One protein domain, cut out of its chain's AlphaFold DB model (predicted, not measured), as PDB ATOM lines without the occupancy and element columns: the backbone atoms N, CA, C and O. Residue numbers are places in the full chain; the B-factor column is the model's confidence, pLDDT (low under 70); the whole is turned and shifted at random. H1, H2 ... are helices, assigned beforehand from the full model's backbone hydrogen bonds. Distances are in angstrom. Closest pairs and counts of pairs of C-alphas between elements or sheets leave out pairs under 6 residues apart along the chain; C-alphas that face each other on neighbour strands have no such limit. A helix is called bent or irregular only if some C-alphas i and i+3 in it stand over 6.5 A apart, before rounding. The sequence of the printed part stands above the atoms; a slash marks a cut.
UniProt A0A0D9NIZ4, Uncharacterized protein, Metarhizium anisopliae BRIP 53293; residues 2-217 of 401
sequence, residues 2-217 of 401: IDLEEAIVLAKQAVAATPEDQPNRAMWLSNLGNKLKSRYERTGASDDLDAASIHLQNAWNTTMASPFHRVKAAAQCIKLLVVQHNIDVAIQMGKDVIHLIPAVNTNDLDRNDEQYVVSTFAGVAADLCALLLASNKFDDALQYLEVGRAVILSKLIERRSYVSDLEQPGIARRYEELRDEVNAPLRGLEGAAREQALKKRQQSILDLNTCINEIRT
ATOM      1  N   ILE A   2     245.173 231.791 247.128       81.31
ATOM      2  CA  ILE A   2     243.827 232.317 247.425       81.31
ATOM      3  C   ILE A   2     242.760 231.783 246.447       81.31
ATOM      4  O   ILE A   2     241.810 231.151 246.896       81.31
ATOM      5  N   ASP A   3     242.990 231.874 245.133       88.62
ATOM      6  CA  ASP A   3     242.020 231.390 244.129       88.62
ATOM      7  C   ASP A   3     241.736 229.879 244.213       88.62
ATOM      8  O   ASP A   3     240.651 229.418 243.864       88.62
ATOM      9  N   LEU A   4     242.711 229.077 244.664       90.81
ATOM     10  CA  LEU A   4     242.525 227.628 244.803       90.81
ATOM     11  C   LEU A   4     241.670 227.301 246.030       90.81
ATOM     12  O   LEU A   4     240.799 226.440 245.940       90.81
ATOM     13  N   GLU A   5     241.898 227.991 247.146       91.69
ATOM     14  CA  GLU A   5     241.096 227.828 248.362       91.69
ATOM     15  C   GLU A   5     239.645 228.252 248.137       91.69
ATOM     16  O   GLU A   5     238.723 227.495 248.443       91.69
ATOM     17  N   GLU A   6     239.433 229.407 247.506       92.62
ATOM     18  CA  GLU A   6     238.097 229.871 247.136       92.62
ATOM     19  C   GLU A   6     237.402 228.871 246.203       92.62
ATOM     20  O   GLU A   6     236.253 228.479 246.423       92.62
ATOM     21  N   ALA A   7     238.127 228.348 245.210       93.12
ATOM     22  CA  ALA A   7     237.583 227.343 244.313       93.12
ATOM     23  C   ALA A   7     237.230 226.019 245.019       93.12
ATOM     24  O   ALA A   7     236.292 225.342 244.590       93.12
ATOM     25  N   ILE A   8     237.964 225.621 246.066       94.50
ATOM     26  CA  ILE A   8     237.637 224.445 246.890       94.50
ATOM     27  C   ILE A   8     236.357 224.704 247.687       94.50
ATOM     28  O   ILE A   8     235.486 223.834 247.722       94.50
ATOM     29  N   VAL A   9     236.211 225.889 248.287       95.12
ATOM     30  CA  VAL A   9     234.997 226.277 249.025       95.12
ATOM     31  C   VAL A   9     233.772 226.236 248.112       95.12
ATOM     32  O   VAL A   9     232.791 225.563 248.437       95.12
ATOM     33  N   LEU A  10     233.850 226.858 246.934       94.44
ATOM     34  CA  LEU A  10     232.764 226.849 245.950       94.44
ATOM     35  C   LEU A  10     232.438 225.428 245.465       94.44
ATOM     36  O   LEU A  10     231.270 225.062 245.336       94.44
ATOM     37  N   ALA A  11     233.452 224.586 245.241       92.75
ATOM     38  CA  ALA A  11     233.235 223.195 244.844       92.75
ATOM     39  C   ALA A  11     232.552 222.368 245.951       92.75
ATOM     40  O   ALA A  11     231.669 221.566 245.647       92.75
ATOM     41  N   LYS A  12     232.898 222.589 247.228       94.56
ATOM     42  CA  LYS A  12     232.211 221.962 248.371       94.56
ATOM     43  C   LYS A  12     230.745 222.388 248.449       94.56
ATOM     44  O   LYS A  12     229.880 221.534 248.619       94.56
ATOM     45  N   GLN A  13     230.461 223.679 248.266       93.88
ATOM     46  CA  GLN A  13     229.090 224.200 248.236       93.88
ATOM     47  C   GLN A  13     228.277 223.597 247.083       93.88
ATOM     48  O   GLN A  13     227.148 223.166 247.296       93.88
ATOM     49  N   ALA A  14     228.863 223.482 245.887       91.56
ATOM     50  CA  ALA A  14     228.205 222.860 244.738       91.56
ATOM     51  C   ALA A  14     227.865 221.380 244.989       91.56
ATOM     52  O   ALA A  14     226.763 220.933 244.667       91.56
ATOM     53  N   VAL A  15     228.783 220.618 245.598       91.81
ATOM     54  CA  VAL A  15     228.525 219.223 245.992       91.81
ATOM     55  C   VAL A  15     227.432 219.150 247.061       91.81
ATOM     56  O   VAL A  15     226.550 218.304 246.955       91.81
ATOM     57  N   ALA A  16     227.440 220.029 248.065       90.44
ATOM     58  CA  ALA A  16     226.417 220.048 249.113       90.44
ATOM     59  C   ALA A  16     225.021 220.415 248.575       90.44
ATOM     60  O   ALA A  16     224.027 219.841 249.007       90.44
ATOM     61  N   ALA A  17     224.948 221.323 247.599       89.06
ATOM     62  CA  ALA A  17     223.699 221.758 246.976       89.06
ATOM     63  C   ALA A  17     223.135 220.768 245.939       89.06
ATOM     64  O   ALA A  17     222.023 220.961 245.452       89.06
ATOM     65  N   THR A  18     223.885 219.723 245.573       83.12
ATOM     66  CA  THR A  18     223.483 218.760 244.539       83.12
ATOM     67  C   THR A  18     223.082 217.420 245.172       83.12
ATOM     68  O   THR A  18     223.966 216.731 245.683       83.12
ATOM     69  N   PRO A  19     221.807 216.994 245.102       81.75
ATOM     70  CA  PRO A  19     221.355 215.687 245.596       81.75
ATOM     71  C   PRO A  19     222.142 214.482 245.046       81.75
ATOM     72  O   PRO A  19     222.731 214.555 243.966       81.75
ATOM     73  N   GLU A  20     222.175 213.372 245.793       73.94
ATOM     74  CA  GLU A  20     222.992 212.186 245.471       73.94
ATOM     75  C   GLU A  20     222.620 211.491 244.160       73.94
ATOM     76  O   GLU A  20     223.488 210.978 243.454       73.94
ATOM     77  N   ASP A  21     221.344 211.539 243.806       68.44
ATOM     78  CA  ASP A  21     220.756 210.959 242.604       68.44
ATOM     79  C   ASP A  21     220.990 211.803 241.336       68.44
ATOM     80  O   ASP A  21     220.673 211.374 240.225       68.44
ATOM     81  N   GLN A  22     221.587 212.993 241.462       73.19
ATOM     82  CA  GLN A  22     221.816 213.889 240.333       73.19
ATOM     83  C   GLN A  22     223.049 213.468 239.511       73.19
ATOM     84  O   GLN A  22     224.173 213.520 240.006       73.19
ATOM     85  N   PRO A  23     222.911 213.204 238.198       70.56
ATOM     86  CA  PRO A  23     224.026 212.875 237.294       70.56
ATOM     87  C   PRO A  23     225.196 213.857 237.319       70.56
ATOM     88  O   PRO A  23     226.354 213.462 237.200       70.56
ATOM     89  N   ASN A  24     224.893 215.149 237.477       78.25
ATOM     90  CA  ASN A  24     225.903 216.205 237.510       78.25
ATOM     91  C   ASN A  24     226.720 216.181 238.809       78.25
ATOM     92  O   ASN A  24     227.794 216.775 238.857       78.25
ATOM     93  N   ARG A  25     226.272 215.460 239.845       84.00
ATOM     94  CA  ARG A  25     227.028 215.286 241.087       84.00
ATOM     95  C   ARG A  25     228.390 214.654 240.832       84.00
ATOM     96  O   ARG A  25     229.365 215.117 241.412       84.00
ATOM     97  N   ALA A  26     228.496 213.687 239.918       86.62
ATOM     98  CA  ALA A  26     229.783 213.091 239.555       86.62
ATOM     99  C   ALA A  26     230.770 214.127 238.996       86.62
ATOM    100  O   ALA A  26     231.961 214.086 239.301       86.62
ATOM    101  N   MET A  27     230.274 215.092 238.217       86.38
ATOM    102  CA  MET A  27     231.083 216.197 237.706       86.38
ATOM    103  C   MET A  27     231.548 217.112 238.848       86.38
ATOM    104  O   MET A  27     232.732 217.437 238.919       86.38
ATOM    105  N   TRP A  28     230.660 217.487 239.775       89.62
ATOM    106  CA  TRP A  28     231.022 218.322 240.928       89.62
ATOM    107  C   TRP A  28     232.003 217.634 241.877       89.62
ATOM    108  O   TRP A  28     232.989 218.245 242.284       89.62
ATOM    109  N   LEU A  29     231.786 216.349 242.160       92.94
ATOM    110  CA  LEU A  29     232.694 215.507 242.936       92.94
ATOM    111  C   LEU A  29     234.066 215.400 242.266       92.94
ATOM    112  O   LEU A  29     235.086 215.571 242.928       92.94
ATOM    113  N   SER A  30     234.102 215.203 240.945       91.44
ATOM    114  CA  SER A  30     235.359 215.175 240.188       91.44
ATOM    115  C   SER A  30     236.089 216.512 240.246       91.44
ATOM    116  O   SER A  30     237.304 216.552 240.422       91.44
ATOM    117  N   ASN A  31     235.358 217.622 240.126       91.94
ATOM    118  CA  ASN A  31     235.928 218.961 240.217       91.94
ATOM    119  C   ASN A  31     236.500 219.235 241.610       91.94
ATOM    120  O   ASN A  31     237.608 219.757 241.712       91.94
ATOM    121  N   LEU A  32     235.779 218.860 242.669       95.62
ATOM    122  CA  LEU A  32     236.263 218.972 244.041       95.62
ATOM    123  C   LEU A  32     237.517 218.115 244.254       95.62
ATOM    124  O   LEU A  32     238.533 218.632 244.714       95.62
ATOM    125  N   GLY A  33     237.481 216.844 243.844       96.31
ATOM    126  CA  GLY A  33     238.621 215.937 243.957       96.31
ATOM    127  C   GLY A  33     239.857 216.440 243.208       96.31
ATOM    128  O   GLY A  33     240.958 216.419 243.749       96.31
ATOM    129  N   ASN A  34     239.686 216.999 242.006       94.12
ATOM    130  CA  ASN A  34     240.788 217.598 241.251       94.12
ATOM    131  C   ASN A  34     241.388 218.826 241.949       94.12
ATOM    132  O   ASN A  34     242.607 218.983 241.953       94.12
ATOM    133  N   LYS A  35     240.565 219.694 242.551       95.00
ATOM    134  CA  LYS A  35     241.064 220.871 243.281       95.00
ATOM    135  C   LYS A  35     241.831 220.473 244.542       95.00
ATOM    136  O   LYS A  35     242.895 221.031 244.796       95.00
ATOM    137  N   LEU A  36     241.324 219.489 245.285       96.50
ATOM    138  CA  LEU A  36     241.997 218.928 246.460       96.50
ATOM    139  C   LEU A  36     243.324 218.268 246.075       96.50
ATOM    140  O   LEU A  36     244.349 218.573 246.673       96.50
ATOM    141  N   LYS A  37     243.344 217.486 244.991       95.62
ATOM    142  CA  LYS A  37     244.580 216.952 244.408       95.62
ATOM    143  C   LYS A  37     245.586 218.058 244.078       95.62
ATOM    144  O   LYS A  37     246.748 217.944 244.444       95.62
ATOM    145  N   SER A  38     245.161 219.134 243.412       94.38
ATOM    146  CA  SER A  38     246.056 220.257 243.099       94.38
ATOM    147  C   SER A  38     246.580 220.972 244.345       94.38
ATOM    148  O   SER A  38     247.672 221.538 244.305       94.38
ATOM    149  N   ARG A  39     245.819 220.978 245.447       95.12
ATOM    150  CA  ARG A  39     246.298 221.489 246.735       95.12
ATOM    151  C   ARG A  39     247.323 220.539 247.347       95.12
ATOM    152  O   ARG A  39     248.411 221.002 247.672       95.12
ATOM    153  N   TYR A  40     247.038 219.238 247.377       95.56
ATOM    154  CA  TYR A  40     247.982 218.201 247.798       95.56
ATOM    155  C   TYR A  40     249.315 218.283 247.040       95.56
ATOM    156  O   TYR A  40     250.370 218.305 247.662       95.56
ATOM    157  N   GLU A  41     249.288 218.425 245.712       93.00
ATOM    158  CA  GLU A  41     250.497 218.562 244.882       93.00
ATOM    159  C   GLU A  41     251.368 219.777 245.273       93.00
ATOM    160  O   GLU A  41     252.555 219.805 244.957       93.00
ATOM    161  N   ARG A  42     250.801 220.782 245.959       94.06
ATOM    162  CA  ARG A  42     251.508 221.989 246.426       94.06
ATOM    163  C   ARG A  42     251.914 221.930 247.897       94.06
ATOM    164  O   ARG A  42     252.923 222.527 248.256       94.06
ATOM    165  N   THR A  43     251.108 221.292 248.744       94.44
ATOM    166  CA  THR A  43     251.267 221.323 250.209       94.44
ATOM    167  C   THR A  43     251.800 220.018 250.789       94.44
ATOM    168  O   THR A  43     252.340 220.025 251.889       94.44
ATOM    169  N   GLY A  44     251.629 218.897 250.083       92.75
ATOM    170  CA  GLY A  44     251.915 217.553 250.582       92.75
ATOM    171  C   GLY A  44     250.942 217.053 251.659       92.75
ATOM    172  O   GLY A  44     251.211 216.028 252.278       92.75
ATOM    173  N   ALA A  45     249.826 217.749 251.909       94.12
ATOM    174  CA  ALA A  45     248.890 217.400 252.980       94.12
ATOM    175  C   ALA A  45     248.105 216.108 252.669       94.12
ATOM    176  O   ALA A  45     247.266 216.098 251.770       94.12
ATOM    177  N   SER A  46     248.345 215.028 253.423       93.75
ATOM    178  CA  SER A  46     247.702 213.719 253.185       93.75
ATOM    179  C   SER A  46     246.173 213.776 253.240       93.75
ATOM    180  O   SER A  46     245.516 213.142 252.422       93.75
ATOM    181  N   ASP A  47     245.599 214.608 254.113       95.25
ATOM    182  CA  ASP A  47     244.143 214.783 254.209       95.25
ATOM    183  C   ASP A  47     243.515 215.216 252.872       95.25
ATOM    184  O   ASP A  47     242.400 214.811 252.538       95.25
ATOM    185  N   ASP A  48     244.236 216.013 252.075       95.44
ATOM    186  CA  ASP A  48     243.783 216.426 250.746       95.44
ATOM    187  C   ASP A  48     243.864 215.298 249.727       95.44
ATOM    188  O   ASP A  48     242.985 215.189 248.871       95.44
ATOM    189  N   LEU A  49     244.901 214.462 249.811       95.69
ATOM    190  CA  LEU A  49     245.045 213.272 248.977       95.69
ATOM    191  C   LEU A  49     243.892 212.294 249.245       95.69
ATOM    192  O   LEU A  49     243.234 211.839 248.304       95.69
ATOM    193  N   ASP A  50     243.600 212.047 250.521       96.19
ATOM    194  CA  ASP A  50     242.539 211.145 250.958       96.19
ATOM    195  C   ASP A  50     241.167 211.675 250.550       96.19
ATOM    196  O   ASP A  50     240.421 210.984 249.846       96.19
ATOM    197  N   ALA A  51     240.867 212.937 250.860       96.00
ATOM    198  CA  ALA A  51     239.618 213.565 250.447       96.00
ATOM    199  C   ALA A  51     239.460 213.584 248.915       96.00
ATOM    200  O   ALA A  51     238.376 213.296 248.396       96.00
ATOM    201  N   ALA A  52     240.531 213.872 248.166       96.94
ATOM    202  CA  ALA A  52     240.501 213.846 246.708       96.94
ATOM    203  C   ALA A  52     240.169 212.450 246.163       96.94
ATOM    204  O   ALA A  52     239.306 212.326 245.287       96.94
ATOM    205  N   SER A  53     240.817 211.408 246.693       96.19
ATOM    206  CA  SER A  53     240.592 210.020 246.281       96.19
ATOM    207  C   SER A  53     239.144 209.579 246.529       96.19
ATOM    208  O   SER A  53     238.508 209.059 245.609       96.19
ATOM    209  N   ILE A  54     238.583 209.902 247.701       96.25
ATOM    210  CA  ILE A  54     237.203 209.581 248.090       96.25
ATOM    211  C   ILE A  54     236.203 210.271 247.159       96.25
ATOM    212  O   ILE A  54     235.293 209.632 246.632       96.25
ATOM    213  N   HIS A  55     236.367 211.573 246.904       96.06
ATOM    214  CA  HIS A  55     235.453 212.296 246.018       96.06
ATOM    215  C   HIS A  55     235.502 211.770 244.577       96.06
ATOM    216  O   HIS A  55     234.451 211.626 243.948       96.06
ATOM    217  N   LEU A  56     236.685 211.428 244.061       95.69
ATOM    218  CA  LEU A  56     236.818 210.840 242.726       95.69
ATOM    219  C   LEU A  56     236.237 209.419 242.653       95.69
ATOM    220  O   LEU A  56     235.602 209.074 241.657       95.69
ATOM    221  N   GLN A  57     236.385 208.616 243.709       95.00
ATOM    222  CA  GLN A  57     235.779 207.286 243.788       95.00
ATOM    223  C   GLN A  57     234.248 207.371 243.853       95.00
ATOM    224  O   GLN A  57     233.553 206.640 243.148       95.00
ATOM    225  N   ASN A  58     233.702 208.326 244.607       92.81
ATOM    226  CA  ASN A  58     232.261 208.580 244.640       92.81
ATOM    227  C   ASN A  58     231.731 209.032 243.271       92.81
ATOM    228  O   ASN A  58     230.658 208.598 242.848       92.81
ATOM    229  N   ALA A  59     232.495 209.846 242.536       92.69
ATOM    230  CA  ALA A  59     232.150 210.219 241.168       92.69
ATOM    231  C   ALA A  59     232.140 209.007 240.216       92.69
ATOM    232  O   ALA A  59     231.220 208.878 239.410       92.69
ATOM    233  N   TRP A  60     233.111 208.095 240.334       92.38
ATOM    234  CA  TRP A  60     233.138 206.829 239.588       92.38
ATOM    235  C   TRP A  60     231.919 205.937 239.890       92.38
ATOM    236  O   TRP A  60     231.293 205.400 238.968       92.38
ATOM    237  N   ASN A  61     231.547 205.842 241.169       89.94
ATOM    238  CA  ASN A  61     230.432 205.032 241.664       89.94
ATOM    239  C   ASN A  61     229.049 205.650 241.395       89.94
ATOM    240  O   ASN A  61     228.031 204.988 241.586       89.94
ATOM    241  N   THR A  62     228.985 206.896 240.915       86.94
ATOM    242  CA  THR A  62     227.721 207.536 240.536       86.94
ATOM    243  C   THR A  62     227.209 206.930 239.228       86.94
ATOM    244  O   THR A  62     227.470 207.437 238.138       86.94
ATOM    245  N   THR A  63     226.454 205.835 239.320       78.00
ATOM    246  CA  THR A  63     225.937 205.092 238.155       78.00
ATOM    247  C   THR A  63     225.011 205.921 237.260       78.00
ATOM    248  O   THR A  63     224.863 205.603 236.084       78.00
ATOM    249  N   MET A  64     224.438 207.014 237.784       74.50
ATOM    250  CA  MET A  64     223.561 207.932 237.042       74.50
ATOM    251  C   MET A  64     224.333 208.848 236.091       74.50
ATOM    252  O   MET A  64     223.766 209.393 235.137       74.50
ATOM    253  N   ALA A  65     225.622 209.056 236.353       79.69
ATOM    254  CA  ALA A  65     226.462 209.902 235.530       79.69
ATOM    255  C   ALA A  65     226.769 209.231 234.188       79.69
ATOM    256  O   ALA A  65     226.813 208.006 234.073       79.69
ATOM    257  N   SER A  66     227.015 210.051 233.165       79.06
ATOM    258  CA  SER A  66     227.493 209.543 231.877       79.06
ATOM    259  C   SER A  66     228.776 208.716 232.084       79.06
ATOM    260  O   SER A  66     229.638 209.135 232.870       79.06
ATOM    261  N   PRO A  67     228.937 207.582 231.369       83.81
ATOM    262  CA  PRO A  67     230.149 206.769 231.419       83.81
ATOM    263  C   PRO A  67     231.436 207.582 231.258       83.81
ATOM    264  O   PRO A  67     232.410 207.324 231.959       83.81
ATOM    265  N   PHE A  68     231.423 208.626 230.425       82.31
ATOM    266  CA  PHE A  68     232.569 209.513 230.245       82.31
ATOM    267  C   PHE A  68     233.015 210.190 231.550       82.31
ATOM    268  O   PHE A  68     234.190 210.126 231.913       82.31
ATOM    269  N   HIS A  69     232.087 210.812 232.285       83.25
ATOM    270  CA  HIS A  69     232.410 211.501 233.539       83.25
ATOM    271  C   HIS A  69     232.937 210.526 234.592       83.25
ATOM    272  O   HIS A  69     233.865 210.859 235.329       83.25
ATOM    273  N   ARG A  70     232.386 209.308 234.617       88.62
ATOM    274  CA  ARG A  70     232.849 208.232 235.494       88.62
ATOM    275  C   ARG A  70     234.282 207.838 235.140       88.62
ATOM    276  O   ARG A  70     235.151 207.896 236.005       88.62
ATOM    277  N   VAL A  71     234.563 207.529 233.872       89.19
ATOM    278  CA  VAL A  71     235.916 207.163 233.419       89.19
ATOM    279  C   VAL A  71     236.925 208.279 233.699       89.19
ATOM    280  O   VAL A  71     238.020 208.007 234.186       89.19
ATOM    281  N   LYS A  72     236.556 209.543 233.466       88.19
ATOM    282  CA  LYS A  72     237.415 210.695 233.771       88.19
ATOM    283  C   LYS A  72     237.745 210.787 235.264       88.19
ATOM    284  O   LYS A  72     238.897 211.050 235.610       88.19
ATOM    285  N   ALA A  73     236.764 210.558 236.137       92.44
ATOM    286  CA  ALA A  73     236.975 210.527 237.581       92.44
ATOM    287  C   ALA A  73     237.913 209.383 237.990       92.44
ATOM    288  O   ALA A  73     238.904 209.611 238.684       92.44
ATOM    289  N   ALA A  74     237.652 208.173 237.487       94.75
ATOM    290  CA  ALA A  74     238.469 206.994 237.749       94.75
ATOM    291  C   ALA A  74     239.919 207.171 237.278       94.75
ATOM    292  O   ALA A  74     240.846 206.875 238.024       94.75
ATOM    293  N   ALA A  75     240.141 207.755 236.095       92.88
ATOM    294  CA  ALA A  75     241.479 208.029 235.570       92.88
ATOM    295  C   ALA A  75     242.322 208.939 236.486       92.88
ATOM    296  O   ALA A  75     243.548 208.824 236.532       92.88
ATOM    297  N   GLN A  76     241.684 209.866 237.209       93.69
ATOM    298  CA  GLN A  76     242.365 210.680 238.219       93.69
ATOM    299  C   GLN A  76     242.504 209.931 239.546       93.69
ATOM    300  O   GLN A  76     243.563 210.009 240.161       93.69
ATOM    301  N   CYS A  77     241.477 209.179 239.953       96.69
ATOM    302  CA  CYS A  77     241.475 208.390 241.183       96.69
ATOM    303  C   CYS A  77     242.599 207.345 241.190       96.69
ATOM    304  O   CYS A  77     243.355 207.291 242.153       96.69
ATOM    305  N   ILE A  78     242.789 206.604 240.089       96.38
ATOM    306  CA  ILE A  78     243.863 205.608 239.919       96.38
ATOM    307  C   ILE A  78     245.227 206.206 240.278       96.38
ATOM    308  O   ILE A  78     246.001 205.596 241.007       96.38
ATOM    309  N   LYS A  79     245.509 207.436 239.836       94.12
ATOM    310  CA  LYS A  79     246.783 208.114 240.122       94.12
ATOM    311  C   LYS A  79     246.964 208.414 241.605       94.12
ATOM    312  O   LYS A  79     248.079 208.299 242.097       94.12
ATOM    313  N   LEU A  80     245.892 208.782 242.305       95.56
ATOM    314  CA  LEU A  80     245.932 209.044 243.745       95.56
ATOM    315  C   LEU A  80     246.046 207.754 244.553       95.56
ATOM    316  O   LEU A  80     246.868 207.685 245.458       95.56
ATOM    317  N   LEU A  81     245.301 206.716 244.168       96.38
ATOM    318  CA  LEU A  81     245.354 205.400 244.804       96.38
ATOM    319  C   LEU A  81     246.766 204.811 244.762       96.38
ATOM    320  O   LEU A  81     247.212 204.216 245.738       96.38
ATOM    321  N   VAL A  82     247.497 205.020 243.665       95.00
ATOM    322  CA  VAL A  82     248.897 204.586 243.561       95.00
ATOM    323  C   VAL A  82     249.801 205.335 244.540       95.00
ATOM    324  O   VAL A  82     250.638 204.705 245.181       95.00
ATOM    325  N   VAL A  83     249.612 206.649 244.706       94.06
ATOM    326  CA  VAL A  83     250.354 207.451 245.700       94.06
ATOM    327  C   VAL A  83     250.020 207.011 247.130       94.06
ATOM    328  O   VAL A  83     250.899 206.989 247.981       94.06
ATOM    329  N   GLN A  84     248.780 206.592 247.382       94.88
ATOM    330  CA  GLN A  84     248.329 206.029 248.661       94.88
ATOM    331  C   GLN A  84     248.730 204.557 248.867       94.88
ATOM    332  O   GLN A  84     248.327 203.952 249.855       94.88
ATOM    333  N   HIS A  85     249.480 203.951 247.940       94.69
ATOM    334  CA  HIS A  85     249.848 202.528 247.955       94.69
ATOM    335  C   HIS A  85     248.667 201.534 247.874       94.69
ATOM    336  O   HIS A  85     248.840 200.337 248.101       94.69
ATOM    337  N   ASN A  86     247.485 201.983 247.445       95.38
ATOM    338  CA  ASN A  86     246.285 201.165 247.238       95.38
ATOM    339  C   ASN A  86     246.257 200.539 245.829       95.38
ATOM    340  O   ASN A  86     245.358 200.797 245.022       95.38
ATOM    341  N   ILE A  87     247.268 199.722 245.516       95.38
ATOM    342  CA  ILE A  87     247.513 199.207 244.157       95.38
ATOM    343  C   ILE A  87     246.401 198.274 243.663       95.38
ATOM    344  O   ILE A  87     245.974 198.400 242.517       95.38
ATOM    345  N   ASP A  88     245.884 197.378 244.505       95.75
ATOM    346  CA  ASP A  88     244.847 196.426 244.085       95.75
ATOM    347  C   ASP A  88     243.540 197.125 243.693       95.75
ATOM    348  O   ASP A  88     242.930 196.791 242.674       95.75
ATOM    349  N   VAL A  89     243.149 198.157 244.449       95.94
ATOM    350  CA  VAL A  89     241.970 198.980 244.141       95.94
ATOM    351  C   VAL A  89     242.185 199.754 242.840       95.94
ATOM    352  O   VAL A  89     241.280 199.821 242.009       95.94
ATOM    353  N   ALA A  90     243.388 200.297 242.624       96.69
ATOM    354  CA  ALA A  90     243.740 200.990 241.387       96.69
ATOM    355  C   ALA A  90     243.688 200.055 240.163       96.69
ATOM    356  O   ALA A  90     243.152 200.436 239.122       96.69
ATOM    357  N   ILE A  91     244.190 198.821 240.295       97.19
ATOM    358  CA  ILE A  91     244.119 197.798 239.243       97.19
ATOM    359  C   ILE A  91     242.665 197.453 238.936       97.19
ATOM    360  O   ILE A  91     242.283 197.461 237.767       97.19
ATOM    361  N   GLN A  92     241.851 197.169 239.957       96.44
ATOM    362  CA  GLN A  92     240.450 196.810 239.744       96.44
ATOM    363  C   GLN A  92     239.687 197.946 239.057       96.44
ATOM    364  O   GLN A  92     239.040 197.721 238.037       96.44
ATOM    365  N   MET A  93     239.854 199.182 239.535       95.88
ATOM    366  CA  MET A  93     239.239 200.356 238.917       95.88
ATOM    367  C   MET A  93     239.694 200.546 237.463       95.88
ATOM    368  O   MET A  93     238.877 200.858 236.600       95.88
ATOM    369  N   GLY A  94     240.977 200.325 237.161       94.81
ATOM    370  CA  GLY A  94     241.482 200.356 235.789       94.81
ATOM    371  C   GLY A  94     240.823 199.301 234.899       94.81
ATOM    372  O   GLY A  94     240.396 199.630 233.791       94.81
ATOM    373  N   LYS A  95     240.687 198.055 235.378       94.00
ATOM    374  CA  LYS A  95     239.991 196.981 234.647       94.00
ATOM    375  C   LYS A  95     238.542 197.367 234.354       94.00
ATOM    376  O   LYS A  95     238.105 197.273 233.208       94.00
ATOM    377  N   ASP A  96     237.829 197.872 235.358       91.81
ATOM    378  CA  ASP A  96     236.432 198.285 235.215       91.81
ATOM    379  C   ASP A  96     236.276 199.445 234.218       91.81
ATOM    380  O   ASP A  96     235.329 199.469 233.431       91.81
ATOM    381  N   VAL A  97     237.231 200.386 234.194       91.38
ATOM    382  CA  VAL A  97     237.269 201.448 233.182       91.38
ATOM    383  C   VAL A  97     237.402 200.861 231.782       91.38
ATOM    384  O   VAL A  97     236.605 201.222 230.922       91.38
ATOM    385  N   ILE A  98     238.357 199.951 231.543       88.50
ATOM    386  CA  ILE A  98     238.547 199.340 230.215       88.50
ATOM    387  C   ILE A  98     237.269 198.642 229.736       88.50
ATOM    388  O   ILE A  98     236.902 198.773 228.568       88.50
ATOM    389  N   HIS A  99     236.545 197.973 230.637       84.75
ATOM    390  CA  HIS A  99     235.261 197.346 230.318       84.75
ATOM    391  C   HIS A  99     234.138 198.353 230.018       84.75
ATOM    392  O   HIS A  99     233.222 198.029 229.265       84.75
ATOM    393  N   LEU A 100     234.215 199.577 230.551       84.00
ATOM    394  CA  LEU A 100     233.219 200.627 230.331       84.00
ATOM    395  C   LEU A 100     233.469 201.458 229.056       84.00
ATOM    396  O   LEU A 100     232.520 202.034 228.523       84.00
ATOM    397  N   ILE A 101     234.704 201.521 228.534       82.00
ATOM    398  CA  ILE A 101     235.052 202.340 227.350       82.00
ATOM    399  C   ILE A 101     234.148 202.067 226.132       82.00
ATOM    400  O   ILE A 101     233.715 203.043 225.512       82.00
ATOM    401  N   PRO A 102     233.825 200.810 225.755       77.62
ATOM    402  CA  PRO A 102     232.977 200.553 224.588       77.62
ATOM    403  C   PRO A 102     231.582 201.177 224.688       77.62
ATOM    404  O   PRO A 102     230.984 201.511 223.665       77.62
ATOM    405  N   ALA A 103     231.079 201.363 225.911       75.44
ATOM    406  CA  ALA A 103     229.789 201.987 226.167       75.44
ATOM    407  C   ALA A 103     229.834 203.518 226.082       75.44
ATOM    408  O   ALA A 103     228.778 204.135 226.076       75.44
ATOM    409  N   VAL A 104     231.007 204.158 226.025       76.12
ATOM    410  CA  VAL A 104     231.111 205.618 225.872       76.12
ATOM    411  C   VAL A 104     230.890 205.980 224.403       76.12
ATOM    412  O   VAL A 104     231.603 205.470 223.541       76.12
ATOM    413  N   ASN A 105     229.954 206.877 224.096       70.06
ATOM    414  CA  ASN A 105     229.812 207.455 222.757       70.06
ATOM    415  C   ASN A 105     230.622 208.763 222.671       70.06
ATOM    416  O   ASN A 105     230.569 209.586 223.582       70.06
ATOM    417  N   THR A 106     231.411 208.910 221.606       66.38
ATOM    418  CA  THR A 106     232.229 210.099 221.320       66.38
ATOM    419  C   THR A 106     231.690 210.913 220.148       66.38
ATOM    420  O   THR A 106     232.078 212.060 220.021       66.38
ATOM    421  N   ASN A 107     230.763 210.367 219.355       61.62
ATOM    422  CA  ASN A 107     230.334 210.938 218.074       61.62
ATOM    423  C   ASN A 107     229.594 212.283 218.197       61.62
ATOM    424  O   ASN A 107     229.469 213.000 217.211       61.62
ATOM    425  N   ASP A 108     229.079 212.605 219.387       56.56
ATOM    426  CA  ASP A 108     228.378 213.867 219.666       56.56
ATOM    427  C   ASP A 108     229.310 214.950 220.240       56.56
ATOM    428  O   ASP A 108     228.856 216.030 220.627       56.56
ATOM    429  N   LEU A 109     230.605 214.649 220.368       63.00
ATOM    430  CA  LEU A 109     231.596 215.568 220.911       63.00
ATOM    431  C   LEU A 109     232.238 216.381 219.787       63.00
ATOM    432  O   LEU A 109     232.350 215.939 218.646       63.00
ATOM    433  N   ASP A 110     232.687 217.590 220.115       67.56
ATOM    434  CA  ASP A 110     233.564 218.313 219.202       67.56
ATOM    435  C   ASP A 110     234.930 217.609 219.092       67.56
ATOM    436  O   ASP A 110     235.330 216.835 219.965       67.56
ATOM    437  N   ARG A 111     235.687 217.899 218.026       67.06
ATOM    438  CA  ARG A 111     236.991 217.259 217.778       67.06
ATOM    439  C   ARG A 111     237.995 217.405 218.931       67.06
ATOM    440  O   ARG A 111     238.835 216.524 219.113       67.06
ATOM    441  N   ASN A 112     237.957 218.506 219.684       65.69
ATOM    442  CA  ASN A 112     238.884 218.717 220.798       65.69
ATOM    443  C   ASN A 112     238.489 217.844 221.996       65.69
ATOM    444  O   ASN A 112     239.352 217.234 222.632       65.69
ATOM    445  N   ASP A 113     237.191 217.753 222.274       68.56
ATOM    446  CA  ASP A 113     236.630 216.896 223.310       68.56
ATOM    447  C   ASP A 113     236.847 215.413 222.976       68.56
ATOM    448  O   ASP A 113     237.282 214.654 223.844       68.56
ATOM    449  N   GLU A 114     236.665 214.997 221.718       69.62
ATOM    450  CA  GLU A 114     237.001 213.645 221.251       69.62
ATOM    451  C   GLU A 114     238.475 213.308 221.497       69.62
ATOM    452  O   GLU A 114     238.794 212.266 222.084       69.62
ATOM    453  N   GLN A 115     239.387 214.204 221.108       71.94
ATOM    454  CA  GLN A 115     240.821 214.016 221.319       71.94
ATOM    455  C   GLN A 115     241.158 213.911 222.814       71.94
ATOM    456  O   GLN A 115     241.978 213.077 223.217       71.94
ATOM    457  N   TYR A 116     240.509 214.718 223.656       76.12
ATOM    458  CA  TYR A 116     240.669 214.660 225.107       76.12
ATOM    459  C   TYR A 116     240.188 213.324 225.692       76.12
ATOM    460  O   TYR A 116     240.866 212.730 226.540       76.12
ATOM    461  N   VAL A 117     239.036 212.826 225.234       73.69
ATOM    462  CA  VAL A 117     238.466 211.541 225.666       73.69
ATOM    463  C   VAL A 117     239.400 210.395 225.298       73.69
ATOM    464  O   VAL A 117     239.782 209.599 226.158       73.69
ATOM    465  N   VAL A 118     239.828 210.354 224.038       78.06
ATOM    466  CA  VAL A 118     240.747 209.342 223.517       78.06
ATOM    467  C   VAL A 118     242.072 209.342 224.280       78.06
ATOM    468  O   VAL A 118     242.545 208.283 224.697       78.06
ATOM    469  N   SER A 119     242.641 210.522 224.533       82.06
ATOM    470  CA  SER A 119     243.870 210.671 225.320       82.06
ATOM    471  C   SER A 119     243.698 210.162 226.756       82.06
ATOM    472  O   SER A 119     244.556 209.446 227.277       82.06
ATOM    473  N   THR A 120     242.554 210.455 227.382       84.44
ATOM    474  CA  THR A 120     242.231 209.965 228.729       84.44
ATOM    475  C   THR A 120     242.171 208.438 228.758       84.44
ATOM    476  O   THR A 120     242.768 207.820 229.639       84.44
ATOM    477  N   PHE A 121     241.507 207.817 227.782       83.94
ATOM    478  CA  PHE A 121     241.386 206.359 227.693       83.94
ATOM    479  C   PHE A 121     242.731 205.678 227.439       83.94
ATOM    480  O   PHE A 121     243.058 204.700 228.111       83.94
ATOM    481  N   ALA A 122     243.534 206.224 226.521       84.56
ATOM    482  CA  ALA A 122     244.871 205.712 226.231       84.56
ATOM    483  C   ALA A 122     245.764 205.783 227.477       84.56
ATOM    484  O   ALA A 122     246.495 204.838 227.775       84.56
ATOM    485  N   GLY A 123     245.648 206.878 228.235       89.88
ATOM    486  CA  GLY A 123     246.323 207.050 229.515       89.88
ATOM    487  C   GLY A 123     245.949 205.969 230.529       89.88
ATOM    488  O   GLY A 123     246.844 205.383 231.126       89.88
ATOM    489  N   VAL A 124     244.657 205.651 230.685       92.88
ATOM    490  CA  VAL A 124     244.218 204.606 231.628       92.88
ATOM    491  C   VAL A 124     244.733 203.224 231.233       92.88
ATOM    492  O   VAL A 124     245.190 202.488 232.101       92.88
ATOM    493  N   ALA A 125     244.701 202.868 229.946       93.31
ATOM    494  CA  ALA A 125     245.220 201.577 229.488       93.31
ATOM    495  C   ALA A 125     246.729 201.437 229.757       93.31
ATOM    496  O   ALA A 125     247.183 200.400 230.246       93.31
ATOM    497  N   ALA A 126     247.499 202.500 229.498       94.75
ATOM    498  CA  ALA A 126     248.931 202.540 229.780       94.75
ATOM    499  C   ALA A 126     249.223 202.440 231.288       94.75
ATOM    500  O   ALA A 126     250.090 201.661 231.703       94.75
ATOM    501  N   ASP A 127     248.482 203.199 232.102       95.88
ATOM    502  CA  ASP A 127     248.572 203.211 233.564       95.88
ATOM    503  C   ASP A 127     248.229 201.828 234.148       95.88
ATOM    504  O   ASP A 127     248.993 201.288 234.944       95.88
ATOM    505  N   LEU A 128     247.144 201.192 233.694       96.69
ATOM    506  CA  LEU A 128     246.761 199.840 234.111       96.69
ATOM    507  C   LEU A 128     247.824 198.799 233.738       96.69
ATOM    508  O   LEU A 128     248.172 197.963 234.571       96.69
ATOM    509  N   CYS A 129     248.372 198.862 232.520       96.44
ATOM    510  CA  CYS A 129     249.471 197.993 232.100       96.44
ATOM    511  C   CYS A 129     250.669 198.124 233.050       96.44
ATOM    512  O   CYS A 129     251.207 197.123 233.516       96.44
ATOM    513  N   ALA A 130     251.048 199.356 233.393       96.25
ATOM    514  CA  ALA A 130     252.132 199.626 234.328       96.25
ATOM    515  C   ALA A 130     251.871 199.000 235.717       96.25
ATOM    516  O   ALA A 130     252.750 198.352 236.291       96.25
ATOM    517  N   LEU A 131     250.651 199.123 236.244       96.81
ATOM    518  CA  LEU A 131     250.286 198.533 237.536       96.81
ATOM    519  C   LEU A 131     250.285 196.999 237.500       96.81
ATOM    520  O   LEU A 131     250.829 196.361 238.398       96.81
ATOM    521  N   LEU A 132     249.752 196.392 236.439       96.69
ATOM    522  CA  LEU A 132     249.737 194.935 236.276       96.69
ATOM    523  C   LEU A 132     251.151 194.355 236.153       96.69
ATOM    524  O   LEU A 132     251.452 193.340 236.784       96.69
ATOM    525  N   LEU A 133     252.044 195.030 235.421       95.19
ATOM    526  CA  LEU A 133     253.461 194.669 235.370       95.19
ATOM    527  C   LEU A 133     254.138 194.807 236.742       95.19
ATOM    528  O   LEU A 133     255.082 194.075 237.029       95.19
ATOM    529  N   ALA A 134     253.701 195.739 237.600       93.31
ATOM    530  CA  ALA A 134     254.246 195.896 238.958       93.31
ATOM    531  C   ALA A 134     253.814 194.763 239.886       93.31
ATOM    532  O   ALA A 134     254.572 194.363 240.763       93.31
ATOM    533  N   SER A 135     252.642 194.190 239.630       94.25
ATOM    534  CA  SER A 135     252.115 193.031 240.347       94.25
ATOM    535  C   SER A 135     252.466 191.683 239.698       94.25
ATOM    536  O   SER A 135     251.860 190.678 240.058       94.25
ATOM    537  N   ASN A 136     253.409 191.636 238.744       92.06
ATOM    538  CA  ASN A 136     253.811 190.424 238.005       92.06
ATOM    539  C   ASN A 136     252.664 189.714 237.249       92.06
ATOM    540  O   ASN A 136     252.719 188.509 237.012       92.06
ATOM    541  N   LYS A 137     251.622 190.450 236.843       92.25
ATOM    542  CA  LYS A 137     250.473 189.936 236.075       92.25
ATOM    543  C   LYS A 137     250.672 190.217 234.579       92.25
ATOM    544  O   LYS A 137     249.992 191.064 234.002       92.25
ATOM    545  N   PHE A 138     251.654 189.552 233.966       88.06
ATOM    546  CA  PHE A 138     252.123 189.861 232.604       88.06
ATOM    547  C   PHE A 138     251.072 189.640 231.512       88.06
ATOM    548  O   PHE A 138     250.891 190.514 230.663       88.06
ATOM    549  N   ASP A 139     250.364 188.509 231.548       86.38
ATOM    550  CA  ASP A 139     249.341 188.193 230.545       86.38
ATOM    551  C   ASP A 139     248.186 189.199 230.592       86.38
ATOM    552  O   ASP A 139     247.783 189.731 229.556       86.38
ATOM    553  N   ASP A 140     247.719 189.537 231.799       90.75
ATOM    554  CA  ASP A 140     246.714 190.579 232.008       90.75
ATOM    555  C   ASP A 140     247.205 191.931 231.469       90.75
ATOM    556  O   ASP A 140     246.450 192.630 230.796       90.75
ATOM    557  N   ALA A 141     248.460 192.313 231.743       93.62
ATOM    558  CA  ALA A 141     249.006 193.603 231.319       93.62
ATOM    559  C   ALA A 141     248.939 193.775 229.797       93.62
ATOM    560  O   ALA A 141     248.435 194.788 229.310       93.62
ATOM    561  N   LEU A 142     249.391 192.760 229.056       92.19
ATOM    562  CA  LEU A 142     249.350 192.757 227.598       92.19
ATOM    563  C   LEU A 142     247.907 192.770 227.076       92.19
ATOM    564  O   LEU A 142     247.574 193.563 226.196       92.19
ATOM    565  N   GLN A 143     247.034 191.930 227.638       89.88
ATOM    566  CA  GLN A 143     245.642 191.849 227.200       89.88
ATOM    567  C   GLN A 143     244.902 193.171 227.405       89.88
ATOM    568  O   GLN A 143     244.323 193.687 226.451       89.88
ATOM    569  N   TYR A 144     244.937 193.740 228.614       91.62
ATOM    570  CA  TYR A 144     244.222 194.980 228.926       91.62
ATOM    571  C   TYR A 144     244.782 196.186 228.170       91.62
ATOM    572  O   TYR A 144     244.003 197.052 227.759       91.62
ATOM    573  N   LEU A 145     246.098 196.230 227.937       91.88
ATOM    574  CA  LEU A 145     246.696 197.269 227.108       91.88
ATOM    575  C   LEU A 145     246.158 197.209 225.675       91.88
ATOM    576  O   LEU A 145     245.722 198.226 225.136       91.88
ATOM    577  N   GLU A 146     246.139 196.017 225.076       87.94
ATOM    578  CA  GLU A 146     245.642 195.837 223.712       87.94
ATOM    579  C   GLU A 146     244.126 196.057 223.608       87.94
ATOM    580  O   GLU A 146     243.704 196.708 222.656       87.94
ATOM    581  N   VAL A 147     243.310 195.636 224.592       85.06
ATOM    582  CA  VAL A 147     241.865 195.971 224.621       85.06
ATOM    583  C   VAL A 147     241.680 197.486 224.578       85.06
ATOM    584  O   VAL A 147     240.934 197.998 223.745       85.06
ATOM    585  N   GLY A 148     242.366 198.216 225.463       82.56
ATOM    586  CA  GLY A 148     242.245 199.669 225.530       82.56
ATOM    587  C   GLY A 148     242.585 200.329 224.192       82.56
ATOM    588  O   GLY A 148     241.822 201.159 223.698       82.56
ATOM    589  N   ARG A 149     243.689 199.916 223.559       79.31
ATOM    590  CA  ARG A 149     244.143 200.462 222.269       79.31
ATOM    591  C   ARG A 149     243.216 200.108 221.111       79.31
ATOM    592  O   ARG A 149     242.924 200.986 220.306       79.31
ATOM    593  N   ALA A 150     242.750 198.864 221.033       72.00
ATOM    594  CA  ALA A 150     241.803 198.385 220.025       72.00
ATOM    595  C   ALA A 150     240.508 199.204 220.027       72.00
ATOM    596  O   ALA A 150     240.064 199.722 218.997       72.00
ATOM    597  N   VAL A 151     239.935 199.393 221.218       72.75
ATOM    598  CA  VAL A 151     238.701 200.162 221.402       72.75
ATOM    599  C   VAL A 151     238.899 201.625 221.015       72.75
ATOM    600  O   VAL A 151     238.056 202.187 220.319       72.75
ATOM    601  N   ILE A 152     240.026 202.227 221.393       71.62
ATOM    602  CA  ILE A 152     240.363 203.609 221.027       71.62
ATOM    603  C   ILE A 152     240.585 203.759 219.519       71.62
ATOM    604  O   ILE A 152     240.051 204.679 218.906       71.62
ATOM    605  N   LEU A 153     241.355 202.859 218.908       69.25
ATOM    606  CA  LEU A 153     241.671 202.919 217.485       69.25
ATOM    607  C   LEU A 153     240.414 202.742 216.630       69.25
ATOM    608  O   LEU A 153     240.219 203.470 215.663       69.25
ATOM    609  N   SER A 154     239.525 201.837 217.036       65.38
ATOM    610  CA  SER A 154     238.239 201.637 216.364       65.38
ATOM    611  C   SER A 154     237.325 202.860 216.450       65.38
ATOM    612  O   SER A 154     236.509 203.076 215.560       65.38
ATOM    613  N   LYS A 155     237.480 203.695 217.485       63.28
ATOM    614  CA  LYS A 155     236.804 204.995 217.565       63.28
ATOM    615  C   LYS A 155     237.452 206.040 216.654       63.28
ATOM    616  O   LYS A 155     236.738 206.746 215.959       63.28
ATOM    617  N   LEU A 156     238.786 206.108 216.629       58.91
ATOM    618  CA  LEU A 156     239.543 207.100 215.853       58.91
ATOM    619  C   LEU A 156     239.501 206.892 214.334       58.91
ATOM    620  O   LEU A 156     239.665 207.851 213.589       58.91
ATOM    621  N   ILE A 157     239.354 205.653 213.862       56.81
ATOM    622  CA  ILE A 157     239.426 205.348 212.425       56.81
ATOM    623  C   ILE A 157     238.152 205.763 211.659       56.81
ATOM    624  O   ILE A 157     238.216 205.806 210.440       56.81
ATOM    625  N   GLU A 158     237.050 206.124 212.338       47.00
ATOM    626  CA  GLU A 158     235.751 206.539 211.764       47.00
ATOM    627  C   GLU A 158     235.208 205.640 210.615       47.00
ATOM    628  O   GLU A 158     235.713 205.600 209.497       47.00
ATOM    629  N   ARG A 159     234.046 205.005 210.856       45.88
ATOM    630  CA  ARG A 159     233.190 204.248 209.897       45.88
ATOM    631  C   ARG A 159     233.479 202.764 209.640       45.88
ATOM    632  O   ARG A 159     232.974 202.207 208.668       45.88
ATOM    633  N   ARG A 160     234.169 202.071 210.540       45.53
ATOM    634  CA  ARG A 160     233.835 200.661 210.785       45.53
ATOM    635  C   ARG A 160     233.320 200.573 212.202       45.53
ATOM    636  O   ARG A 160     234.102 200.593 213.146       45.53
ATOM    637  N   SER A 161     232.000 200.538 212.371       51.62
ATOM    638  CA  SER A 161     231.493 200.036 213.639       51.62
ATOM    639  C   SER A 161     231.999 198.591 213.750       51.62
ATOM    640  O   SER A 161     232.028 197.879 212.747       51.62
ATOM    641  N   TYR A 162     232.376 198.120 214.945       52.75
ATOM    642  CA  TYR A 162     232.632 196.684 215.217       52.75
ATOM    643  C   TYR A 162     231.506 195.753 214.725       52.75
ATOM    644  O   TYR A 162     231.616 194.533 214.692       52.75
ATOM    645  N   VAL A 163     230.394 196.393 214.417       54.59
ATOM    646  CA  VAL A 163     229.084 195.926 214.082       54.59
ATOM    647  C   VAL A 163     228.882 195.832 212.560       54.59
ATOM    648  O   VAL A 163     228.010 195.106 212.108       54.59
ATOM    649  N   SER A 164     229.699 196.528 211.758       56.56
ATOM    650  CA  SER A 164     229.614 196.521 210.288       56.56
ATOM    651  C   SER A 164     229.926 195.145 209.693       56.56
ATOM    652  O   SER A 164     229.439 194.826 208.613       56.56
ATOM    653  N   ASP A 165     230.704 194.338 210.417       60.59
ATOM    654  CA  ASP A 165     231.050 192.965 210.043       60.59
ATOM    655  C   ASP A 165     230.058 191.929 210.622       60.59
ATOM    656  O   ASP A 165     230.206 190.740 210.356       60.59
ATOM    657  N   LEU A 166     229.049 192.342 211.409       67.81
ATOM    658  CA  LEU A 166     228.013 191.422 211.892       67.81
ATOM    659  C   LEU A 166     227.038 191.108 210.754       67.81
ATOM    660  O   LEU A 166     226.296 191.975 210.298       67.81
ATOM    661  N   GLU A 167     226.952 189.836 210.369       65.19
ATOM    662  CA  GLU A 167     225.995 189.350 209.360       65.19
ATOM    663  C   GLU A 167     224.518 189.482 209.802       65.19
ATOM    664  O   GLU A 167     223.597 189.252 209.017       65.19
ATOM    665  N   GLN A 168     224.269 189.881 211.057       76.12
ATOM    666  CA  GLN A 168     222.941 190.093 211.635       76.12
ATOM    667  C   GLN A 168     222.670 191.589 211.903       76.12
ATOM    668  O   GLN A 168     222.978 192.094 212.985       76.12
ATOM    669  N   PRO A 169     222.014 192.321 210.982       76.06
ATOM    670  CA  PRO A 169     221.791 193.765 211.125       76.06
ATOM    671  C   PRO A 169     220.870 194.154 212.302       76.06
ATOM    672  O   PRO A 169     220.881 195.302 212.743       76.06
ATOM    673  N   GLY A 170     220.084 193.218 212.846       84.69
ATOM    674  CA  GLY A 170     219.201 193.473 213.992       84.69
ATOM    675  C   GLY A 170     219.951 193.663 215.314       84.69
ATOM    676  O   GLY A 170     219.756 194.671 215.994       84.69
ATOM    677  N   ILE A 171     220.839 192.726 215.670       84.50
ATOM    678  CA  ILE A 171     221.637 192.810 216.909       84.50
ATOM    679  C   ILE A 171     222.633 193.966 216.850       84.50
ATOM    680  O   ILE A 171     222.889 194.641 217.843       84.50
ATOM    681  N   ALA A 172     223.106 194.240 215.637       81.56
ATOM    682  CA  ALA A 172     223.942 195.366 215.312       81.56
ATOM    683  C   ALA A 172     223.305 196.708 215.687       81.56
ATOM    684  O   ALA A 172     223.844 197.482 216.481       81.56
ATOM    685  N   ARG A 173     222.109 196.939 215.147       83.81
ATOM    686  CA  ARG A 173     221.316 198.131 215.416       83.81
ATOM    687  C   ARG A 173     220.948 198.244 216.894       83.81
ATOM    688  O   ARG A 173     221.083 199.320 217.462       83.81
ATOM    689  N   ARG A 174     220.562 197.132 217.536       88.38
ATOM    690  CA  ARG A 174     220.254 197.096 218.976       88.38
ATOM    691  C   ARG A 174     221.449 197.544 219.821       88.38
ATOM    692  O   ARG A 174     221.268 198.304 220.767       88.38
ATOM    693  N   TYR A 175     222.660 197.097 219.490       86.69
ATOM    694  CA  TYR A 175     223.876 197.520 220.187       86.69
ATOM    695  C   TYR A 175     224.121 199.030 220.047       86.69
ATOM    696  O   TYR A 175     224.432 199.692 221.037       86.69
ATOM    697  N   GLU A 176     223.968 199.577 218.840       81.75
ATOM    698  CA  GLU A 176     224.140 201.014 218.589       81.75
ATOM    699  C   GLU A 176     223.080 201.848 219.324       81.75
ATOM    700  O   GLU A 176     223.440 202.778 220.043       81.75
ATOM    701  N   GLU A 177     221.805 201.451 219.255       86.25
ATOM    702  CA  GLU A 177     220.697 202.108 219.963       86.25
ATOM    703  C   GLU A 177     220.911 202.105 221.484       86.25
ATOM    704  O   GLU A 177     220.824 203.150 222.127       86.25
ATOM    705  N   LEU A 178     221.269 200.955 222.070       86.94
ATOM    706  CA  LEU A 178     221.557 200.852 223.504       86.94
ATOM    707  C   LEU A 178     222.753 201.720 223.904       86.94
ATOM    708  O   LEU A 178     222.720 202.384 224.942       86.94
ATOM    709  N   ARG A 179     223.809 201.753 223.084       82.62
ATOM    710  CA  ARG A 179     224.966 202.619 223.329       82.62
ATOM    711  C   ARG A 179     224.557 204.091 223.314       82.62
ATOM    712  O   ARG A 179     224.994 204.841 224.185       82.62
ATOM    713  N   ASP A 180     223.719 204.511 222.377       82.44
ATOM    714  CA  ASP A 180     223.269 205.900 222.286       82.44
ATOM    715  C   ASP A 180     222.376 206.277 223.476       82.44
ATOM    716  O   ASP A 180     222.577 207.321 224.096       82.44
ATOM    717  N   GLU A 181     221.483 205.384 223.909       84.88
ATOM    718  CA  GLU A 181     220.655 205.581 225.105       84.88
ATOM    719  C   GLU A 181     221.477 205.725 226.393       84.88
ATOM    720  O   GLU A 181     221.173 206.570 227.242       84.88
ATOM    721  N   VAL A 182     222.558 204.952 226.533       82.81
ATOM    722  CA  VAL A 182     223.475 205.063 227.677       82.81
ATOM    723  C   VAL A 182     224.131 206.449 227.738       82.81
ATOM    724  O   VAL A 182     224.364 206.981 228.829       82.81
ATOM    725  N   ASN A 183     224.392 207.066 226.584       79.44
ATOM    726  CA  ASN A 183     225.062 208.365 226.489       79.44
ATOM    727  C   ASN A 183     224.108 209.556 226.345       79.44
ATOM    728  O   ASN A 183     224.554 210.690 226.521       79.44
ATOM    729  N   ALA A 184     222.814 209.316 226.109       80.69
ATOM    730  CA  ALA A 184     221.816 210.343 225.821       80.69
ATOM    731  C   ALA A 184     221.862 211.500 226.837       80.69
ATOM    732  O   ALA A 184     221.803 211.253 228.043       80.69
ATOM    733  N   PRO A 185     221.974 212.768 226.412       74.12
ATOM    734  CA  PRO A 185     222.120 213.888 227.334       74.12
ATOM    735  C   PRO A 185     220.880 214.052 228.223       74.12
ATOM    736  O   PRO A 185     219.749 213.884 227.790       74.12
ATOM    737  N   LEU A 186     221.097 214.437 229.483       72.06
ATOM    738  CA  LEU A 186     220.016 214.727 230.441       72.06
ATOM    739  C   LEU A 186     219.779 216.231 230.638       72.06
ATOM    740  O   LEU A 186     219.018 216.632 231.518       72.06
ATOM    741  N   ARG A 187     220.483 217.080 229.878       66.62
ATOM    742  CA  ARG A 187     220.365 218.539 229.989       66.62
ATOM    743  C   ARG A 187     219.000 218.982 229.461       66.62
ATOM    744  O   ARG A 187     218.588 218.541 228.399       66.62
ATOM    745  N   GLY A 188     218.324 219.859 230.204       67.69
ATOM    746  CA  GLY A 188     217.004 220.389 229.839       67.69
ATOM    747  C   GLY A 188     215.814 219.496 230.210       67.69
ATOM    748  O   GLY A 188     214.680 219.908 230.003       67.69
ATOM    749  N   LEU A 189     216.044 218.304 230.777       73.75
ATOM    750  CA  LEU A 189     214.977 217.460 231.318       73.75
ATOM    751  C   LEU A 189     214.723 217.789 232.793       73.75
ATOM    752  O   LEU A 189     215.661 217.856 233.593       73.75
ATOM    753  N   GLU A 190     213.451 217.916 233.165       72.62
ATOM    754  CA  GLU A 190     213.010 218.223 234.529       72.62
ATOM    755  C   GLU A 190     211.925 217.248 235.010       72.62
ATOM    756  O   GLU A 190     211.243 216.596 234.214       72.62
ATOM    757  N   GLY A 191     211.793 217.119 236.334       79.31
ATOM    758  CA  GLY A 191     210.768 216.294 236.978       79.31
ATOM    759  C   GLY A 191     210.745 214.835 236.503       79.31
ATOM    760  O   GLY A 191     211.786 214.190 236.356       79.31
ATOM    761  N   ALA A 192     209.542 214.318 236.244       79.25
ATOM    762  CA  ALA A 192     209.304 212.918 235.885       79.25
ATOM    763  C   ALA A 192     210.018 212.476 234.592       79.25
ATOM    764  O   ALA A 192     210.495 211.345 234.511       79.25
ATOM    765  N   ALA A 193     210.155 213.368 233.601       79.56
ATOM    766  CA  ALA A 193     210.841 213.059 232.343       79.56
ATOM    767  C   ALA A 193     212.325 212.737 232.573       79.56
ATOM    768  O   ALA A 193     212.893 211.841 231.944       79.56
ATOM    769  N   ARG A 194     212.952 213.436 233.525       76.19
ATOM    770  CA  ARG A 194     214.339 213.186 233.915       76.19
ATOM    771  C   ARG A 194     214.487 211.877 234.680       76.19
ATOM    772  O   ARG A 194     215.403 211.114 234.386       76.19
ATOM    773  N   GLU A 195     213.605 211.608 235.639       75.81
ATOM    774  CA  GLU A 195     213.630 210.356 236.404       75.81
ATOM    775  C   GLU A 195     213.444 209.136 235.487       75.81
ATOM    776  O   GLU A 195     214.161 208.141 235.603       75.81
ATOM    777  N   GLN A 196     212.544 209.240 234.506       82.31
ATOM    778  CA  GLN A 196     212.347 208.210 233.493       82.31
ATOM    779  C   GLN A 196     213.593 208.017 232.621       82.31
ATOM    780  O   GLN A 196     213.997 206.880 232.387       82.31
ATOM    781  N   ALA A 197     214.239 209.101 232.182       81.25
ATOM    782  CA  ALA A 197     215.477 209.022 231.407       81.25
ATOM    783  C   ALA A 197     216.632 208.382 232.203       81.25
ATOM    784  O   ALA A 197     217.433 207.637 231.638       81.25
ATOM    785  N   LEU A 198     216.699 208.614 233.520       76.50
ATOM    786  CA  LEU A 198     217.682 207.984 234.409       76.50
ATOM    787  C   LEU A 198     217.462 206.481 234.559       76.50
ATOM    788  O   LEU A 198     218.399 205.705 234.361       76.50
ATOM    789  N   LYS A 199     216.222 206.070 234.851       81.31
ATOM    790  CA  LYS A 199     215.850 204.649 234.919       81.31
ATOM    791  C   LYS A 199     216.110 203.956 233.586       81.31
ATOM    792  O   LYS A 199     216.668 202.862 233.562       81.31
ATOM    793  N   LYS A 200     215.781 204.627 232.477       84.56
ATOM    794  CA  LYS A 200     216.065 204.133 231.131       84.56
ATOM    795  C   LYS A 200     217.563 203.909 230.934       84.56
ATOM    796  O   LYS A 200     217.944 202.798 230.602       84.56
ATOM    797  N   ARG A 201     218.421 204.891 231.244       83.50
ATOM    798  CA  ARG A 201     219.883 204.730 231.146       83.50
ATOM    799  C   ARG A 201     220.397 203.532 231.945       83.50
ATOM    800  O   ARG A 201     221.232 202.791 231.436       83.50
ATOM    801  N   GLN A 202     219.947 203.352 233.189       79.19
ATOM    802  CA  GLN A 202     220.364 202.204 234.007       79.19
ATOM    803  C   GLN A 202     220.039 200.881 233.326       79.19
ATOM    804  O   GLN A 202     220.902 200.008 233.244       79.19
ATOM    805  N   GLN A 203     218.812 200.760 232.823       85.31
ATOM    806  CA  GLN A 203     218.378 199.572 232.111       85.31
ATOM    807  C   GLN A 203     219.190 199.377 230.827       85.31
ATOM    808  O   GLN A 203     219.732 198.296 230.622       85.31
ATOM    809  N   SER A 204     219.397 200.434 230.034       87.00
ATOM    810  CA  SER A 204     220.186 200.368 228.801       87.00
ATOM    811  C   SER A 204     221.636 199.937 229.057       87.00
ATOM    812  O   SER A 204     222.202 199.243 228.222       87.00
ATOM    813  N   ILE A 205     222.251 200.261 230.207       81.12
ATOM    814  CA  ILE A 205     223.592 199.748 230.570       81.12
ATOM    815  C   ILE A 205     223.567 198.221 230.762       81.12
ATOM    816  O   ILE A 205     224.466 197.523 230.286       81.12
ATOM    817  N   LEU A 206     222.565 197.695 231.470       83.56
ATOM    818  CA  LEU A 206     222.418 196.253 231.702       83.56
ATOM    819  C   LEU A 206     222.097 195.512 230.399       83.56
ATOM    820  O   LEU A 206     222.703 194.481 230.093       83.56
ATOM    821  N   ASP A 207     221.197 196.077 229.602       89.25
ATOM    822  CA  ASP A 207     220.796 195.533 228.311       89.25
ATOM    823  C   ASP A 207     221.955 195.579 227.312       89.25
ATOM    824  O   ASP A 207     222.129 194.638 226.542       89.25
ATOM    825  N   LEU A 208     222.801 196.617 227.357       85.62
ATOM    826  CA  LEU A 208     224.005 196.719 226.529       85.62
ATOM    827  C   LEU A 208     224.997 195.601 226.860       85.62
ATOM    828  O   LEU A 208     225.515 194.962 225.949       85.62
ATOM    829  N   ASN A 209     225.231 195.317 228.144       83.50
ATOM    830  CA  ASN A 209     226.086 194.197 228.555       83.50
ATOM    831  C   ASN A 209     225.518 192.849 228.097       83.50
ATOM    832  O   ASN A 209     226.262 191.983 227.636       83.50
ATOM    833  N   THR A 210     224.199 192.686 228.189       89.62
ATOM    834  CA  THR A 210     223.504 191.493 227.693       89.62
ATOM    835  C   THR A 210     223.674 191.361 226.180       89.62
ATOM    836  O   THR A 210     224.093 190.313 225.704       89.62
ATOM    837  N   CYS A 211     223.473 192.449 225.435       89.38
ATOM    838  CA  CYS A 211     223.657 192.504 223.989       89.38
ATOM    839  C   CYS A 211     225.105 192.186 223.574       89.38
ATOM    840  O   CYS A 211     225.316 191.398 222.659       89.38
ATOM    841  N   ILE A 212     226.113 192.709 224.281       85.75
ATOM    842  CA  ILE A 212     227.526 192.363 224.049       85.75
ATOM    843  C   ILE A 212     227.757 190.854 224.220       85.75
ATOM    844  O   ILE A 212     228.476 190.250 223.424       85.75
ATOM    845  N   ASN A 213     227.156 190.238 225.239       88.25
ATOM    846  CA  ASN A 213     227.284 188.799 225.462       88.25
ATOM    847  C   ASN A 213     226.551 187.975 224.397       88.25
ATOM    848  O   ASN A 213     227.095 186.970 223.955       88.25
ATOM    849  N   GLU A 214     225.378 188.414 223.935       89.56
ATOM    850  CA  GLU A 214     224.683 187.802 222.795       89.56
ATOM    851  C   GLU A 214     225.543 187.867 221.521       89.56
ATOM    852  O   GLU A 214     225.711 186.850 220.853       89.56
ATOM    853  N   ILE A 215     226.175 189.010 221.219       86.81
ATOM    854  CA  ILE A 215     227.084 189.134 220.066       86.81
ATOM    855  C   ILE A 215     228.229 188.114 220.154       86.81
ATOM    856  O   ILE A 215     228.588 187.499 219.155       86.81
ATOM    857  N   ARG A 216     228.762 187.865 221.356       88.06
ATOM    858  CA  ARG A 216     229.829 186.872 221.581       88.06
ATOM    859  C   ARG A 216     229.394 185.419 221.386       88.06
ATOM    860  O   ARG A 216     230.245 184.538 221.368       88.06
ATOM    861  N   THR A 217     228.101 185.146 221.247       90.06
ATOM    862  CA  THR A 217     227.609 183.807 220.880       90.06
ATOM    863  C   THR A 217     227.557 183.576 219.373       90.06
ATOM    864  O   THR A 217     227.380 182.439 218.937       90.06
TER     865      THR A 217
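AT A GLANCE: This is residues 2 to 217 of the 401 residues of an uncharacterized protein of Metarhizium anisopliae BRIP 53293 (UniProt A0A0D9NIZ4). Seven helices, H1 to H7, fold back and forth one after another, and H2 to H7 make an up-and-down bundle, each helix running against the one before it, with H1 packed on H2 at one end. A crossed hairpin of H8 and H9 sits at the other end, meeting the bundle only near residue 103 at the end of H5. The printed part has 216 residues with nine named helices, H1 to H9 in order, and no named strand; its class is all helix. It is compact, with a radius of gyration of the C-alphas of 18.3 A and spans of 59 by 50 by 28 A.

HOW THE PARTS SIT: Begin at H1, residues 2 to 17, which touches H2, residues 25 to 43; look at the closest C-alphas, Ala 11 and Leu 32, 5.3 A apart. H2 forms a hairpin with H3, residues 46 to 61, where the C-alphas of Gly 33 and Ala 52 come closest at 3.9 A. H3 forms a hairpin with H4, residues 67 to 83, at a shallow tilt of 29 degrees, closest at C-alphas Trp 60 and Arg 70, 4.3 A. H4 and H5, residues 87 to 103, are the hubs, touching four helices each, and form a hairpin closest at C-alphas Ile 78 and Ala 90, 4.8 A. H6, residues 111 to 134, and H7, residues 138 to 156, form a hairpin at a shallow tilt of 7 degrees, closest at C-alphas Cys 129 and Ala 141, 4.5 A. H8, residues 169 to 183, and H9, residues 191 to 215, form a hairpin at a steep tilt of 40 degrees, closest at C-alphas Val 182 and Arg 201, 5.0 A. H5 and H8 only just touch, with 3 pairs of C-alphas within 8 A, H5 with residue 103 alone; H7 and H8 are apart. Every O i to N i+4 pair is within hydrogen-bond range in H1, H3, H6, H7, H8 and H9; H2 has 14 of 15, H4 12 of 13 and H5 11 of 13.

IN THESE COORDINATES: Find C-alpha 2 at (243.827, 232.317, 247.425), where H1 begins. H6 runs 34.7 A from C-alpha 111 at (236.991, 217.259, 217.778). H9, the longest, runs 35.9 A to C-alpha 215 at (227.084, 189.134, 220.066). H5 is only just irregular: C-alphas 99 and 102 are 7.0 A apart.

THE WHOLE: The C-alphas farthest apart, Ile 2 and Glu 167, are 60.1 A apart. The printed part has no cut. The link from H7 to H8, residues 157 to 168, is long. The mean pLDDT of the printed part is 84.5; look for values under 70 at residues 21, 106 to 114, 153 to 167 and 187 to 188.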